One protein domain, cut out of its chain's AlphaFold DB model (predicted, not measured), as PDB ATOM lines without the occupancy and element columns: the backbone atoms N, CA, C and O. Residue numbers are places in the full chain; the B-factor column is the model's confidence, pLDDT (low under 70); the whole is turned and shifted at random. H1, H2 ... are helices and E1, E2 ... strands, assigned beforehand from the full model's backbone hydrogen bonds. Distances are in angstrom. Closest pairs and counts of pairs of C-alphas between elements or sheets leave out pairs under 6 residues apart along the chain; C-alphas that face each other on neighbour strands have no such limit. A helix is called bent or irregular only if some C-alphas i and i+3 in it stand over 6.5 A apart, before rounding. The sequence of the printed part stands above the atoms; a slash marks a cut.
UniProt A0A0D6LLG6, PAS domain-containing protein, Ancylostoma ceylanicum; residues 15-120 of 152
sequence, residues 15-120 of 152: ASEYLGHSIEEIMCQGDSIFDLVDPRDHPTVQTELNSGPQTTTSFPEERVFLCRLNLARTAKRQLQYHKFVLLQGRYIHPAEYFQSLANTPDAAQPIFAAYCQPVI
ATOM      1  N   ALA A  15      85.832  56.877 156.177       91.44
ATOM      2  CA  ALA A  15      86.069  58.245 156.641       91.44
ATOM      3  C   ALA A  15      87.333  58.348 157.511       91.44
ATOM      4  O   ALA A  15      88.039  59.360 157.467       91.44
ATOM      5  N   SER A  16      87.649  57.276 158.243       90.44
ATOM      6  CA  SER A  16      88.857  57.173 159.062       90.44
ATOM      7  C   SER A  16      90.151  57.284 158.247       90.44
ATOM      8  O   SER A  16      91.107  57.912 158.699       90.44
ATOM      9  N   GLU A  17      90.169  56.790 157.008       88.75
ATOM     10  CA  GLU A  17      91.321  56.891 156.103       88.75
ATOM     11  C   GLU A  17      91.561  58.334 155.640       88.75
ATOM     12  O   GLU A  17      92.700  58.761 155.437       88.75
ATOM     13  N   TYR A  18      90.488  59.117 155.495       88.00
ATOM     14  CA  TYR A  18      90.569  60.493 155.009       88.00
ATOM     15  C   TYR A  18      90.866  61.499 156.117       88.00
ATOM     16  O   TYR A  18      91.632  62.442 155.873       88.00
ATOM     17  N   LEU A  19      90.255  61.309 157.291       89.50
ATOM     18  CA  LEU A  19      90.291  62.241 158.420       89.50
ATOM     19  C   LEU A  19      91.300  61.838 159.499       89.50
ATOM     20  O   LEU A  19      91.776  62.695 160.239       89.50
ATOM     21  N   GLY A  20      91.646  60.553 159.595       89.69
ATOM     22  CA  GLY A  20      92.536  60.008 160.623       89.69
ATOM     23  C   GLY A  20      91.889  59.809 161.997       89.69
ATOM     24  O   GLY A  20      92.581  59.385 162.920       89.69
ATOM     25  N   HIS A  21      90.601  60.132 162.142       88.94
ATOM     26  CA  HIS A  21      89.799  59.849 163.333       88.94
ATOM     27  C   HIS A  21      89.169  58.465 163.221       88.94
ATOM     28  O   HIS A  21      88.746  58.073 162.130       88.94
ATOM     29  N   SER A  22      89.068  57.731 164.328       91.06
ATOM     30  CA  SER A  22      88.299  56.482 164.315       91.06
ATOM     31  C   SER A  22      86.798  56.780 164.201       91.06
ATOM     32  O   SER A  22      86.338  57.869 164.557       91.06
ATOM     33  N   ILE A  23      86.008  55.821 163.712       91.81
ATOM     34  CA  ILE A  23      84.550  55.999 163.621       91.81
ATOM     35  C   ILE A  23      83.940  56.166 165.013       91.81
ATOM     36  O   ILE A  23      83.002  56.937 165.181       91.81
ATOM     37  N   GLU A  24      84.499  55.507 166.026       90.38
ATOM     38  CA  GLU A  24      84.075  55.648 167.415       90.38
ATOM     39  C   GLU A  24      84.384  57.043 167.968       90.38
ATOM     40  O   GLU A  24      83.548  57.615 168.661       90.38
ATOM     41  N   GLU A  25      85.546  57.624 167.653       89.56
ATOM     42  CA  GLU A  25      85.856  59.011 168.030       89.56
ATOM     43  C   GLU A  25      84.853  59.983 167.399       89.56
ATOM     44  O   GLU A  25      84.280  60.820 168.097       89.56
ATOM     45  N   ILE A  26      84.583  59.820 166.099       90.88
ATOM     46  CA  ILE A  26      83.632  60.658 165.363       90.88
ATOM     47  C   ILE A  26      82.210  60.486 165.912       90.88
ATOM     48  O   ILE A  26      81.524  61.460 166.167       90.88
ATOM     49  N   MET A  27      81.729  59.259 166.096       89.19
ATOM     50  CA  MET A  27      80.312  59.015 166.390       89.19
ATOM     51  C   MET A  27      79.973  59.056 167.885       89.19
ATOM     52  O   MET A  27      78.832  59.355 168.230       89.19
ATOM     53  N   CYS A  28      80.919  58.738 168.776       81.75
ATOM     54  CA  CYS A  28      80.657  58.628 170.217       81.75
ATOM     55  C   CYS A  28      81.183  59.817 171.029       81.75
ATOM     56  O   CYS A  28      80.660  60.066 172.114       81.75
ATOM     57  N   GLN A  29      82.223  60.514 170.558       75.94
ATOM     58  CA  GLN A  29      82.850  61.621 171.298       75.94
ATOM     59  C   GLN A  29      82.604  62.990 170.654       75.94
ATOM     60  O   GLN A  29      82.597  63.986 171.373       75.94
ATOM     61  N   GLY A  30      82.381  63.036 169.338       73.50
ATOM     62  CA  GLY A  30      82.101  64.252 168.570       73.50
ATOM     63  C   GLY A  30      80.948  64.050 167.595       73.50
ATOM     64  O   GLY A  30      81.128  64.150 166.383       73.50
ATOM     65  N   ASP A  31      79.759  63.739 168.122       86.38
ATOM     66  CA  ASP A  31      78.574  63.368 167.336       86.38
ATOM     67  C   ASP A  31      77.982  64.521 166.502       86.38
ATOM     68  O   ASP A  31      76.891  64.388 165.949       86.38
ATOM     69  N   SER A  32      78.697  65.640 166.371       95.00
ATOM     70  CA  SER A  32      78.347  66.797 165.560       95.00
ATOM     71  C   SER A  32      79.338  66.995 164.413       95.00
ATOM     72  O   SER A  32      80.554  66.996 164.588       95.00
ATOM     73  N   ILE A  33      78.821  67.288 163.217       95.31
ATOM     74  CA  ILE A  33      79.644  67.678 162.064       95.31
ATOM     75  C   ILE A  33      80.510  68.908 162.375       95.31
ATOM     76  O   ILE A  33      81.596  69.054 161.821       95.31
ATOM     77  N   PHE A  34      80.065  69.778 163.286       96.19
ATOM     78  CA  PHE A  34      80.787  70.990 163.670       96.19
ATOM     79  C   PHE A  34      82.049  70.713 164.499       96.19
ATOM     80  O   PHE A  34      82.927  71.572 164.539       96.19
ATOM     81  N   ASP A  35      82.184  69.519 165.081       93.44
ATOM     82  CA  ASP A  35      83.425  69.086 165.735       93.44
ATOM     83  C   ASP A  35      84.511  68.744 164.701       93.44
ATOM     84  O   ASP A  35      85.709  68.885 164.957       93.44
ATOM     85  N   LEU A  36      84.089  68.337 163.499       93.56
ATOM     86  CA  LEU A  36      84.970  68.019 162.378       93.56
ATOM     87  C   LEU A  36      85.240  69.235 161.492       93.56
ATOM     88  O   LEU A  36      86.335  69.362 160.951       93.56
ATOM     89  N   VAL A  37      84.264  70.121 161.313       95.56
ATOM     90  CA  VAL A  37      84.380  71.281 160.420       95.56
ATOM     91  C   VAL A  37      85.207  72.392 161.071       95.56
ATOM     92  O   VAL A  37      85.057  72.696 162.254       95.56
ATOM     93  N   ASP A  38      86.066  73.045 160.288       94.81
ATOM     94  CA  ASP A  38      86.774  74.252 160.710       94.81
ATOM     95  C   ASP A  38      85.772  75.343 161.151       94.81
ATOM     96  O   ASP A  38      84.848  75.654 160.394       94.81
ATOM     97  N   PRO A  39      85.952  75.981 162.324       95.62
ATOM     98  CA  PRO A  39      85.019  76.987 162.842       95.62
ATOM     99  C   PRO A  39      84.667  78.116 161.868       95.62
ATOM    100  O   PRO A  39      83.576  78.679 161.931       95.62
ATOM    101  N   ARG A  40      85.570  78.443 160.937       95.88
ATOM    102  CA  ARG A  40      85.346  79.474 159.915       95.88
ATOM    103  C   ARG A  40      84.237  79.104 158.925       95.88
ATOM    104  O   ARG A  40      83.629  80.007 158.360       95.88
ATOM    105  N   ASP A  41      83.973  77.813 158.731       97.44
ATOM    106  CA  ASP A  41      82.964  77.310 157.791       97.44
ATOM    107  C   ASP A  41      81.638  76.945 158.478       97.44
ATOM    108  O   ASP A  41      80.658  76.648 157.792       97.44
ATOM    109  N   HIS A  42      81.562  77.008 159.817       97.50
ATOM    110  CA  HIS A  42      80.337  76.699 160.571       97.50
ATOM    111  C   HIS A  42      79.106  77.479 160.077       97.50
ATOM    112  O   HIS A  42      78.078  76.836 159.858       97.50
ATOM    113  N   PRO A  43      79.160  78.809 159.829       97.38
ATOM    114  CA  PRO A  43      77.988  79.553 159.361       97.38
ATOM    115  C   PRO A  43      77.474  79.075 157.998       97.38
ATOM    116  O   PRO A  43      76.263  78.998 157.783       97.38
ATOM    117  N   THR A  44      78.387  78.716 157.093       95.56
ATOM    118  CA  THR A  44      78.054  78.210 155.756       95.56
ATOM    119  C   THR A  44      77.398  76.840 155.858       95.56
ATOM    120  O   THR A  44      76.300  76.649 155.343       95.56
ATOM    121  N   VAL A  45      78.012  75.908 156.597       95.81
ATOM    122  CA  VAL A  45      77.456  74.559 156.794       95.81
ATOM    123  C   VAL A  45      76.088  74.626 157.476       95.81
ATOM    124  O   VAL A  45      75.155  73.953 157.050       95.81
ATOM    125  N   GLN A  46      75.925  75.476 158.491       95.31
ATOM    126  CA  GLN A  46      74.639  75.654 159.164       95.31
ATOM    127  C   GLN A  46      73.568  76.219 158.222       95.31
ATOM    128  O   GLN A  46      72.419  75.782 158.279       95.31
ATOM    129  N   THR A  47      73.930  77.169 157.356       93.50
ATOM    130  CA  THR A  47      73.021  77.714 156.338       93.50
ATOM    131  C   THR A  47      72.547  76.614 155.395       93.50
ATOM    132  O   THR A  47      71.341  76.439 155.232       93.50
ATOM    133  N   GLU A  48      73.470  75.812 154.862       92.12
ATOM    134  CA  GLU A  48      73.139  74.695 153.972       92.12
ATOM    135  C   GLU A  48      72.226  73.666 154.650       92.12
ATOM    136  O   GLU A  48      71.233  73.241 154.062       92.12
ATOM    137  N   LEU A  49      72.492  73.326 155.918       91.50
ATOM    138  CA  LEU A  49      71.664  72.390 156.683       91.50
ATOM    139  C   LEU A  49      70.274  72.940 157.035       91.50
ATOM    140  O   LEU A  49      69.315  72.162 157.130       91.50
ATOM    141  N   ASN A  50      70.152  74.257 157.206       89.94
ATOM    142  CA  ASN A  50      68.889  74.933 157.499       89.94
ATOM    143  C   ASN A  50      68.003  75.106 156.262       89.94
ATOM    144  O   ASN A  50      66.782  75.137 156.415       89.94
ATOM    145  N   SER A  51      68.587  75.173 155.061       85.69
ATOM    146  CA  SER A  51      67.844  75.275 153.797       85.69
ATOM    147  C   SER A  51      66.804  74.163 153.644       85.69
ATOM    148  O   SER A  51      65.720  74.394 153.111       85.69
ATOM    149  N   GLY A  52      67.101  72.965 154.160       80.12
ATOM    150  CA  GLY A  52      66.155  71.855 154.186       80.12
ATOM    151  C   GLY A  52      65.768  71.333 152.789       80.12
ATOM    152  O   GLY A  52      66.307  71.768 151.764       80.12
ATOM    153  N   PRO A  53      64.833  70.365 152.730       78.62
ATOM    154  CA  PRO A  53      64.192  69.971 151.485       78.62
ATOM    155  C   PRO A  53      63.295  71.109 150.982       78.62
ATOM    156  O   PRO A  53      62.453  71.607 151.733       78.62
ATOM    157  N   GLN A  54      63.442  71.500 149.714       70.44
ATOM    158  CA  GLN A  54      62.500  72.423 149.082       70.44
ATOM    159  C   GLN A  54      61.166  71.723 148.815       70.44
ATOM    160  O   GLN A  54      61.112  70.582 148.362       70.44
ATOM    161  N   THR A  55      60.068  72.423 149.091       61.38
ATOM    162  CA  THR A  55      58.699  71.894 148.977       61.38
ATOM    163  C   THR A  55      58.150  71.913 147.548       61.38
ATOM    164  O   THR A  55      57.035  71.450 147.323       61.38
ATOM    165  N   THR A  56      58.879  72.483 146.584       59.09
ATOM    166  CA  THR A  56      58.323  72.906 145.286       59.09
ATOM    167  C   THR A  56      58.860  72.157 144.069       59.09
ATOM    168  O   THR A  56      58.393  72.421 142.963       59.09
ATOM    169  N   THR A  57      59.805  71.227 144.221       54.84
ATOM    170  CA  THR A  57      60.406  70.514 143.082       54.84
ATOM    171  C   THR A  57      60.021  69.038 143.078       54.84
ATOM    172  O   THR A  57      60.113  68.341 144.082       54.84
ATOM    173  N   SER A  58      59.618  68.530 141.911       54.81
ATOM    174  CA  SER A  58      59.269  67.118 141.677       54.81
ATOM    175  C   SER A  58      60.465  66.156 141.740       54.81
ATOM    176  O   SER A  58      60.299  64.954 141.545       54.81
ATOM    177  N   PHE A  59      61.669  66.673 141.990       52.62
ATOM    178  CA  PHE A  59      62.911  65.918 142.078       52.62
ATOM    179  C   PHE A  59      63.633  66.261 143.385       52.62
ATOM    180  O   PHE A  59      63.581  67.422 143.807       52.62
ATOM    181  N   PRO A  60      64.305  65.280 144.022       60.09
ATOM    182  CA  PRO A  60      65.136  65.550 145.183       60.09
ATOM    183  C   PRO A  60      66.280  66.473 144.770       60.09
ATOM    184  O   PRO A  60      67.108  66.108 143.937       60.09
ATOM    185  N   GLU A  61      66.288  67.674 145.336       77.00
ATOM    186  CA  GLU A  61      67.279  68.694 145.031       77.00
ATOM    187  C   GLU A  61      68.623  68.316 145.654       77.00
ATOM    188  O   GLU A  61      68.735  68.079 146.863       77.00
ATOM    189  N   GLU A  62      69.635  68.225 144.803       86.81
ATOM    190  CA  GLU A  62      71.002  67.972 145.217       86.81
ATOM    191  C   GLU A  62      71.611  69.257 145.790       86.81
ATOM    192  O   GLU A  62      71.500  70.340 145.216       86.81
ATOM    193  N   ARG A  63      72.234  69.140 146.961       89.25
ATOM    194  CA  ARG A  63      72.983  70.202 147.630       89.25
ATOM    195  C   ARG A  63      74.457  69.915 147.472       89.25
ATOM    196  O   ARG A  63      74.892  68.794 147.738       89.25
ATOM    197  N   VAL A  64      75.201  70.941 147.081       93.00
ATOM    198  CA  VAL A  64      76.645  70.873 146.893       93.00
ATOM    199  C   VAL A  64      77.277  72.067 147.583       93.00
ATOM    200  O   VAL A  64      76.958  73.208 147.258       93.00
ATOM    201  N   PHE A  65      78.182  71.812 148.521       94.94
ATOM    202  CA  PHE A  65      78.952  72.863 149.177       94.94
ATOM    203  C   PHE A  65      80.349  72.378 149.557       94.94
ATOM    204  O   PHE A  65      80.613  71.180 149.657       94.94
ATOM    205  N   LEU A  66      81.254  73.330 149.766       95.50
ATOM    206  CA  LEU A  66      82.620  73.082 150.216       95.50
ATOM    207  C   LEU A  66      82.759  73.454 151.690       95.50
ATOM    208  O   LEU A  66      82.252  74.489 152.123       95.50
ATOM    209  N   CYS A  67      83.498  72.650 152.447       96.00
ATOM    210  CA  CYS A  67      83.981  73.044 153.765       96.00
ATOM    211  C   CYS A  67      85.357  72.441 154.054       96.00
ATOM    212  O   CYS A  67      85.843  71.551 153.349       96.00
ATOM    213  N   ARG A  68      86.004  72.948 155.099       94.75
ATOM    214  CA  ARG A  68      87.245  72.396 155.632       94.75
ATOM    215  C   ARG A  68      86.933  71.414 156.748       94.75
ATOM    216  O   ARG A  68      86.313  71.797 157.736       94.75
ATOM    217  N   LEU A  69      87.411  70.181 156.614       93.94
ATOM    218  CA  LEU A  69      87.387  69.189 157.688       93.94
ATOM    219  C   LEU A  69      88.758  69.102 158.352       93.94
ATOM    220  O   LEU A  69      89.771  68.929 157.671       93.94
ATOM    221  N   ASN A  70      88.779  69.222 159.675       91.75
ATOM    222  CA  ASN A  70      89.956  69.064 160.511       91.75
ATOM    223  C   ASN A  70      90.421  67.605 160.500       91.75
ATOM    224  O   ASN A  70      89.617  66.674 160.551       91.75
ATOM    225  N   LEU A  71      91.737  67.415 160.440       89.25
ATOM    226  CA  LEU A  71      92.357  66.095 160.500       89.25
ATOM    227  C   LEU A  71      92.755  65.737 161.934       89.25
ATOM    228  O   LEU A  71      93.132  66.601 162.734       89.25
ATOM    229  N   ALA A  72      92.779  64.439 162.228       85.88
ATOM    230  CA  ALA A  72      93.263  63.929 163.497       85.88
ATOM    231  C   ALA A  72      94.722  64.317 163.739       85.88
ATOM    232  O   ALA A  72      95.561  64.371 162.833       85.88
ATOM    233  N   ARG A  73      95.071  64.520 165.014       75.12
ATOM    234  CA  ARG A  73      96.430  64.928 165.395       75.12
ATOM    235  C   ARG A  73      97.498  63.893 165.034       75.12
ATOM    236  O   ARG A  73      98.665  64.256 164.937       75.12
ATOM    237  N   THR A  74      97.129  62.633 164.868       67.50
ATOM    238  CA  THR A  74      98.019  61.537 164.464       67.50
ATOM    239  C   THR A  74      98.236  61.485 162.949       67.50
ATOM    240  O   THR A  74      99.276  61.006 162.506       67.50
ATOM    241  N   ALA A  75      97.336  62.068 162.150       61.34
ATOM    242  CA  ALA A  75      97.436  62.151 160.688       61.34
ATOM    243  C   ALA A  75      98.360  63.288 160.184       61.34
ATOM    244  O   ALA A  75      98.491  63.507 158.981       61.34
ATOM    245  N   LYS A  76      99.051  63.988 161.098       57.91
ATOM    246  CA  LYS A  76      99.892  65.193 160.908       57.91
ATOM    247  C   LYS A  76     101.137  65.062 160.008       57.91
ATOM    248  O   LYS A  76     102.029  65.901 160.081       57.91
ATOM    249  N   ARG A  77     101.245  64.043 159.150       56.78
ATOM    250  CA  ARG A  77     102.322  64.005 158.140       56.78
ATOM    251  C   ARG A  77     102.098  64.995 156.987       56.78
ATOM    252  O   ARG A  77     103.039  65.229 156.238       56.78
ATOM    253  N   GLN A  78     100.904  65.581 156.854       56.12
ATOM    254  CA  GLN A  78     100.605  66.630 155.871       56.12
ATOM    255  C   GLN A  78     100.709  68.031 156.501       56.12
ATOM    256  O   GLN A  78     100.341  68.222 157.659       56.12
ATOM    257  N   LEU A  79     101.228  69.003 155.741       56.12
ATOM    258  CA  LEU A  79     101.526  70.376 156.185       56.12
ATOM    259  C   LEU A  79     100.281  71.176 156.618       56.12
ATOM    260  O   LEU A  79     100.408  72.175 157.327       56.12
ATOM    261  N   GLN A  80      99.082  70.740 156.217       65.06
ATOM    262  CA  GLN A  80      97.815  71.412 156.498       65.06
ATOM    263  C   GLN A  80      96.962  70.608 157.489       65.06
ATOM    264  O   GLN A  80      96.782  69.400 157.354       65.06
ATOM    265  N   TYR A  81      96.402  71.299 158.487       76.94
ATOM    266  CA  TYR A  81      95.570  70.702 159.546       76.94
ATOM    267  C   TYR A  81      94.124  70.404 159.118       76.94
ATOM    268  O   TYR A  81      93.339  69.908 159.925       76.94
ATOM    269  N   HIS A  82      93.766  70.713 157.872       86.25
ATOM    270  CA  HIS A  82      92.438  70.494 157.316       86.25
ATOM    271  C   HIS A  82      92.513  70.081 155.847       86.25
ATOM    272  O   HIS A  82      93.482  70.392 155.154       86.25
ATOM    273  N   LYS A  83      91.458  69.425 155.361       88.88
ATOM    274  CA  LYS A  83      91.224  69.176 153.934       88.88
ATOM    275  C   LYS A  83      89.995  69.938 153.474       88.88
ATOM    276  O   LYS A  83      88.995  69.971 154.187       88.88
ATOM    277  N   PHE A  84      90.057  70.507 152.273       91.81
ATOM    278  CA  PHE A  84      88.856  70.960 151.581       91.81
ATOM    279  C   PHE A  84      88.092  69.740 151.082       91.81
ATOM    280  O   PHE A  84      88.661  68.867 150.422       91.81
ATOM    281  N   VAL A  85      86.816  69.666 151.433       94.50
ATOM    282  CA  VAL A  85      85.936  68.551 151.101       94.50
ATOM    283  C   VAL A  85      84.684  69.108 150.447       94.50
ATOM    284  O   VAL A  85      84.063  70.037 150.963       94.50
ATOM    285  N   LEU A  86      84.331  68.535 149.301       96.06
ATOM    286  CA  LEU A  86      83.059  68.747 148.630       96.06
ATOM    287  C   LEU A  86      82.027  67.810 149.249       96.06
ATOM    288  O   LEU A  86      82.200  66.591 149.220       96.06
ATOM    289  N   LEU A  87      80.968  68.382 149.808       96.00
ATOM    290  CA  LEU A  87      79.812  67.650 150.294       96.00
ATOM    291  C   LEU A  87      78.733  67.740 149.229       96.00
ATOM    292  O   LEU A  87      78.270  68.833 148.911       96.00
ATOM    293  N   GLN A  88      78.337  66.587 148.703       95.19
ATOM    294  CA  GLN A  88      77.268  66.474 147.722       95.19
ATOM    295  C   GLN A  88      76.228  65.487 148.230       95.19
ATOM    296  O   GLN A  88      76.540  64.349 148.589       95.19
ATOM    297  N   GLY A  89      74.985  65.938 148.336       93.31
ATOM    298  CA  GLY A  89      73.954  65.167 149.007       93.31
ATOM    299  C   GLY A  89      72.550  65.681 148.788       93.31
ATOM    300  O   GLY A  89      72.306  66.596 148.015       93.31
ATOM    301  N   ARG A  90      71.601  65.081 149.495       91.50
ATOM    302  CA  ARG A  90      70.181  65.434 149.420       91.50
ATOM    303  C   ARG A  90      69.489  65.175 150.745       91.50
ATOM    304  O   ARG A  90      69.948  64.370 151.560       91.50
ATOM    305  N   TYR A  91      68.346  65.822 150.928       89.12
ATOM    306  CA  TYR A  91      67.460  65.512 152.041       89.12
ATOM    307  C   TYR A  91      66.629  64.271 151.737       89.12
ATOM    308  O   TYR A  91      66.059  64.128 150.656       89.12
ATOM    309  N   ILE A  92      66.564  63.374 152.713       86.44
ATOM    310  CA  ILE A  92      65.787  62.144 152.666       86.44
ATOM    311  C   ILE A  92      64.785  62.186 153.815       86.44
ATOM    312  O   ILE A  92      65.125  62.551 154.944       86.44
ATOM    313  N   HIS A  93      63.549  61.801 153.519       79.56
ATOM    314  CA  HIS A  93      62.527  61.560 154.527       79.56
ATOM    315  C   HIS A  93      62.635  60.104 155.005       79.56
ATOM    316  O   HIS A  93      62.511  59.201 154.172       79.56
ATOM    317  N   PRO A  94      62.893  59.852 156.304       69.69
ATOM    318  CA  PRO A  94      62.926  58.495 156.855       69.69
ATOM    319  C   PRO A  94      61.598  57.762 156.638       69.69
ATOM    320  O   PRO A  94      60.557  58.398 156.503       69.69
ATOM    321  N   ALA A  95      61.587  56.428 156.643       66.25
ATOM    322  CA  ALA A  95      60.340  55.671 156.492       66.25
ATOM    323  C   ALA A  95      59.323  55.996 157.607       66.25
ATOM    324  O   ALA A  95      58.116  56.032 157.348       66.25
ATOM    325  N   GLU A  96      59.799  56.326 158.816       61.97
ATOM    326  CA  GLU A  96      58.943  56.764 159.921       61.97
ATOM    327  C   GLU A  96      58.261  58.114 159.640       61.97
ATOM    328  O   GLU A  96      57.205  58.384 160.204       61.97
ATOM    329  N   TYR A  97      58.782  58.938 158.719       60.19
ATOM    330  CA  TYR A  97      58.130  60.178 158.272       60.19
ATOM    331  C   TYR A  97      56.736  59.905 157.709       60.19
ATOM    332  O   TYR A  97      55.758  60.514 158.142       60.19
ATOM    333  N   PHE A  98      56.629  58.925 156.811       59.72
ATOM    334  CA  PHE A  98      55.358  58.554 156.190       59.72
ATOM    335  C   PHE A  98      54.381  57.916 157.184       59.72
ATOM    336  O   PHE A  98      53.173  58.073 157.036       59.72
ATOM    337  N   GLN A  99      54.893  57.249 158.222       58.44
ATOM    338  CA  GLN A  99      54.077  56.683 159.301       58.44
ATOM    339  C   GLN A  99      53.628  57.757 160.311       58.44
ATOM    340  O   GLN A  99      52.509  57.702 160.820       58.44
ATOM    341  N   SER A 100      54.470  58.763 160.575       55.56
ATOM    342  CA  SER A 100      54.215  59.852 161.530       55.56
ATOM    343  C   SER A 100      53.224  60.902 161.022       55.56
ATOM    344  O   SER A 100      52.500  61.480 161.831       55.56
ATOM    345  N   LEU A 101      53.097  61.075 159.699       54.91
ATOM    346  CA  LEU A 101      52.048  61.894 159.072       54.91
ATOM    347  C   LEU A 101      50.631  61.493 159.521       54.91
ATOM    348  O   LEU A 101      49.731  62.328 159.499       54.91
ATOM    349  N   ALA A 102      50.438  60.243 159.956       57.44
ATOM    350  CA  ALA A 102      49.159  59.756 160.459       57.44
ATOM    351  C   ALA A 102      48.889  60.091 161.940       57.44
ATOM    352  O   ALA A 102      47.728  60.068 162.334       57.44
ATOM    353  N   ASN A 103      49.911  60.387 162.761       54.97
ATOM    354  CA  ASN A 103      49.745  60.461 164.225       54.97
ATOM    355  C   ASN A 103      50.410  61.672 164.914       54.97
ATOM    356  O   ASN A 103      49.845  62.159 165.886       54.97
ATOM    357  N   THR A 104      51.539  62.205 164.425       54.59
ATOM    358  CA  THR A 104      52.180  63.443 164.931       54.59
ATOM    359  C   THR A 104      53.211  63.986 163.917       54.59
ATOM    360  O   THR A 104      54.249  63.347 163.730       54.59
ATOM    361  N   PRO A 105      53.005  65.169 163.307       53.50
ATOM    362  CA  PRO A 105      53.883  65.709 162.256       53.50
ATOM    363  C   PRO A 105      55.276  66.174 162.729       53.50
ATOM    364  O   PRO A 105      56.152  66.389 161.898       53.50
ATOM    365  N   ASP A 106      55.508  66.303 164.038       52.47
ATOM    366  CA  ASP A 106      56.760  66.838 164.605       52.47
ATOM    367  C   ASP A 106      57.875  65.782 164.785       52.47
ATOM    368  O   ASP A 106      58.992  66.098 165.193       52.47
ATOM    369  N   ALA A 107      57.587  64.504 164.506       54.03
ATOM    370  CA  ALA A 107      58.441  63.390 164.931       54.03
ATOM    371  C   ALA A 107      59.538  62.977 163.929       54.03
ATOM    372  O   ALA A 107      60.463  62.263 164.312       54.03
ATOM    373  N   ALA A 108      59.482  63.410 162.666       63.50
ATOM    374  CA  ALA A 108      60.415  62.945 161.635       63.50
ATOM    375  C   ALA A 108      61.054  64.111 160.870       63.50
ATOM    376  O   ALA A 108      60.588  64.545 159.817       63.50
ATOM    377  N   GLN A 109      62.160  64.626 161.405       74.38
ATOM    378  CA  GLN A 109      62.957  65.642 160.721       74.38
ATOM    379  C   GLN A 109      63.690  65.027 159.516       74.38
ATOM    380  O   GLN A 109      64.208  63.912 159.617       74.38
ATOM    381  N   PRO A 110      63.769  65.734 158.376       82.69
ATOM    382  CA  PRO A 110      64.499  65.237 157.220       82.69
ATOM    383  C   PRO A 110      65.994  65.129 157.533       82.69
ATOM    384  O   PRO A 110      66.571  65.978 158.220       82.69
ATOM    385  N   ILE A 111      66.619  64.090 156.989       89.44
ATOM    386  CA  ILE A 111      68.039  63.791 157.171       89.44
ATOM    387  C   ILE A 111      68.791  64.220 155.920       89.44
ATOM    388  O   ILE A 111      68.360  63.926 154.808       89.44
ATOM    389  N   PHE A 112      69.938  64.864 156.092       92.94
ATOM    390  CA  PHE A 112      70.863  65.135 155.008       92.94
ATOM    391  C   PHE A 112      71.813  63.945 154.818       92.94
ATOM    392  O   PHE A 112      72.613  63.596 155.696       92.94
ATOM    393  N   ALA A 113      71.705  63.283 153.669       93.38
ATOM    394  CA  ALA A 113      72.599  62.212 153.260       93.38
ATOM    395  C   ALA A 113      73.512  62.734 152.155       93.38
ATOM    396  O   ALA A 113      73.027  63.176 151.115       93.38
ATOM    397  N   ALA A 114      74.819  62.674 152.387       95.19
ATOM    398  CA  ALA A 114      75.820  63.202 151.478       95.19
ATOM    399  C   ALA A 114      77.001  62.249 151.363       95.19
ATOM    400  O   ALA A 114      77.334  61.552 152.327       95.19
ATOM    401  N   TYR A 115      77.635  62.263 150.197       95.38
ATOM    402  CA  TYR A 115      78.986  61.767 150.018       95.38
ATOM    403  C   TYR A 115      79.970  62.938 150.106       95.38
ATOM    404  O   TYR A 115      79.617  64.095 149.872       95.38
ATOM    405  N   CYS A 116      81.199  62.627 150.499       95.75
ATOM    406  CA  CYS A 116      82.245  63.604 150.755       95.75
ATOM    407  C   CYS A 116      83.448  63.281 149.872       95.75
ATOM    408  O   CYS A 116      83.962  62.165 149.935       95.75
ATOM    409  N   GLN A 117      83.905  64.246 149.074       93.81
ATOM    410  CA  GLN A 117      85.064  64.081 148.199       93.81
ATOM    411  C   GLN A 117      86.152  65.106 148.553       93.81
ATOM    412  O   GLN A 117      85.892  66.308 148.479       93.81
ATOM    413  N   PRO A 118      87.372  64.675 148.927       90.94
ATOM    414  CA  PRO A 118      88.499  65.588 149.085       90.94
ATOM    415  C   PRO A 118      88.794  66.317 147.770       90.94
ATOM    416  O   PRO A 118      88.852  65.693 146.710       90.94
ATOM    417  N   VAL A 119      88.991  67.631 147.839       90.69
ATOM    418  CA  VAL A 119      89.323  68.454 146.670       90.69
ATOM    419  C   VAL A 119      90.819  68.355 146.367       90.69
ATOM    420  O   VAL A 119      91.648  68.180 147.264       90.69
ATOM    421  N   ILE A 120      91.157  68.448 145.081       85.19
ATOM    422  CA  ILE A 120      92.540  68.524 144.614       85.19
ATOM    423  C   ILE A 120      93.142  69.842 145.110       85.19
ATOM    424  O   ILE A 120      92.617  70.922 144.849       85.19
TER     425      ILE A 120
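Overview. This is residues 15 to 120 of the 152 residues of the protein "PAS domain-containing protein" of Ancylostoma ceylanicum (UniProt A0A0D6LLG6). A long, strongly twisted ribbon of three strands, E1, E2 and E3, has one longer helix, H4, lying along one of its faces, mostly by E1. Short helices H1 and H3 graze the sheet and H2 lies farther out beside them, while H5 and its loop extend past one end of the ribbon and the loop between E1 and E2 past the other. The printed part has 106 residues, with five named helices and three named strands in the order H1 H2 H3 H4 E1 E2 H5 E3. The sheet order is E1, E2, E3, antiparallel throughout, and the class is mixed, helices and strands. The whole is loose and elongated, with a radius of gyration of the C-alphas of 16.2 A and spans of 53 by 28 by 22 A.

Along the chain. H1 is residues 15 to 19, beginning at C-alpha 15 (86.069, 58.245, 156.641). H2 is residues 23 to 29 and H3 residues 33 to 36. H4, residues 39 to 51, is 19.5 A long and irregular: C-alphas 40 and 43 are 7.4 A apart. E1, residues 63 to 70, is 21.3 A long and bends by 52 degrees at residue 66. E2, residues 82 to 92, is 28.3 A long and bends by 51 degrees at residue 86. H5 is residues 95 to 100. E3, residues 111 to 118, is 22.1 A long and ends at C-alpha 118 (88.499, 65.588, 149.085).

Arrangement. E1 and E2 form a hairpin, with N 65 and O 87 at 3.0 A, within hydrogen-bond range. E2, the inner strand, is also the antiparallel neighbour of E3, with N 88 and O 115 at 3.0 A, within hydrogen-bond range. H4 is on the sheet at a height over the sheet of 8.7 A, over E1 and only just over E2, where 3 of its C-alphas fall. It runs along the strands, at 26 degrees to E1 on the local plane; the closest C-alphas of H4 and E1, those of Asp 41 and Cys 67, are 6.0 A apart. H3 only grazes the sheet, the closest C-alphas of H3 and E1 being those of Leu 36 and Leu 69, 5.4 A apart. H1 only grazes the sheet too, with the C-alphas of Leu 19 and Asn 70, its closest pair with E1, 7.1 A apart. H2 is not on the sheet and is near H3, with 5 pairs of C-alphas within 10 A. H5 is not on the sheet. Each O i to N i+4 pair is within hydrogen-bond range in H1 and H2, but 7 of 9 in H4 and 1 of 2 in H5; H3 is too short for such a pair.

Size, cuts and confidence. The two C-alphas farthest apart, those of Leu 79 and Ala 102, are 53.6 A apart. The printed part has no cut. The links from H4 to E1 and from E1 to E2, 11 residues each, are long. Residues 27 to 32, of which 27 to 29 belong to H2, stand free. The mean pLDDT of the printed part is 81.6, and residues 55 to 60, 74 to 80 and 94 to 108 are under 70.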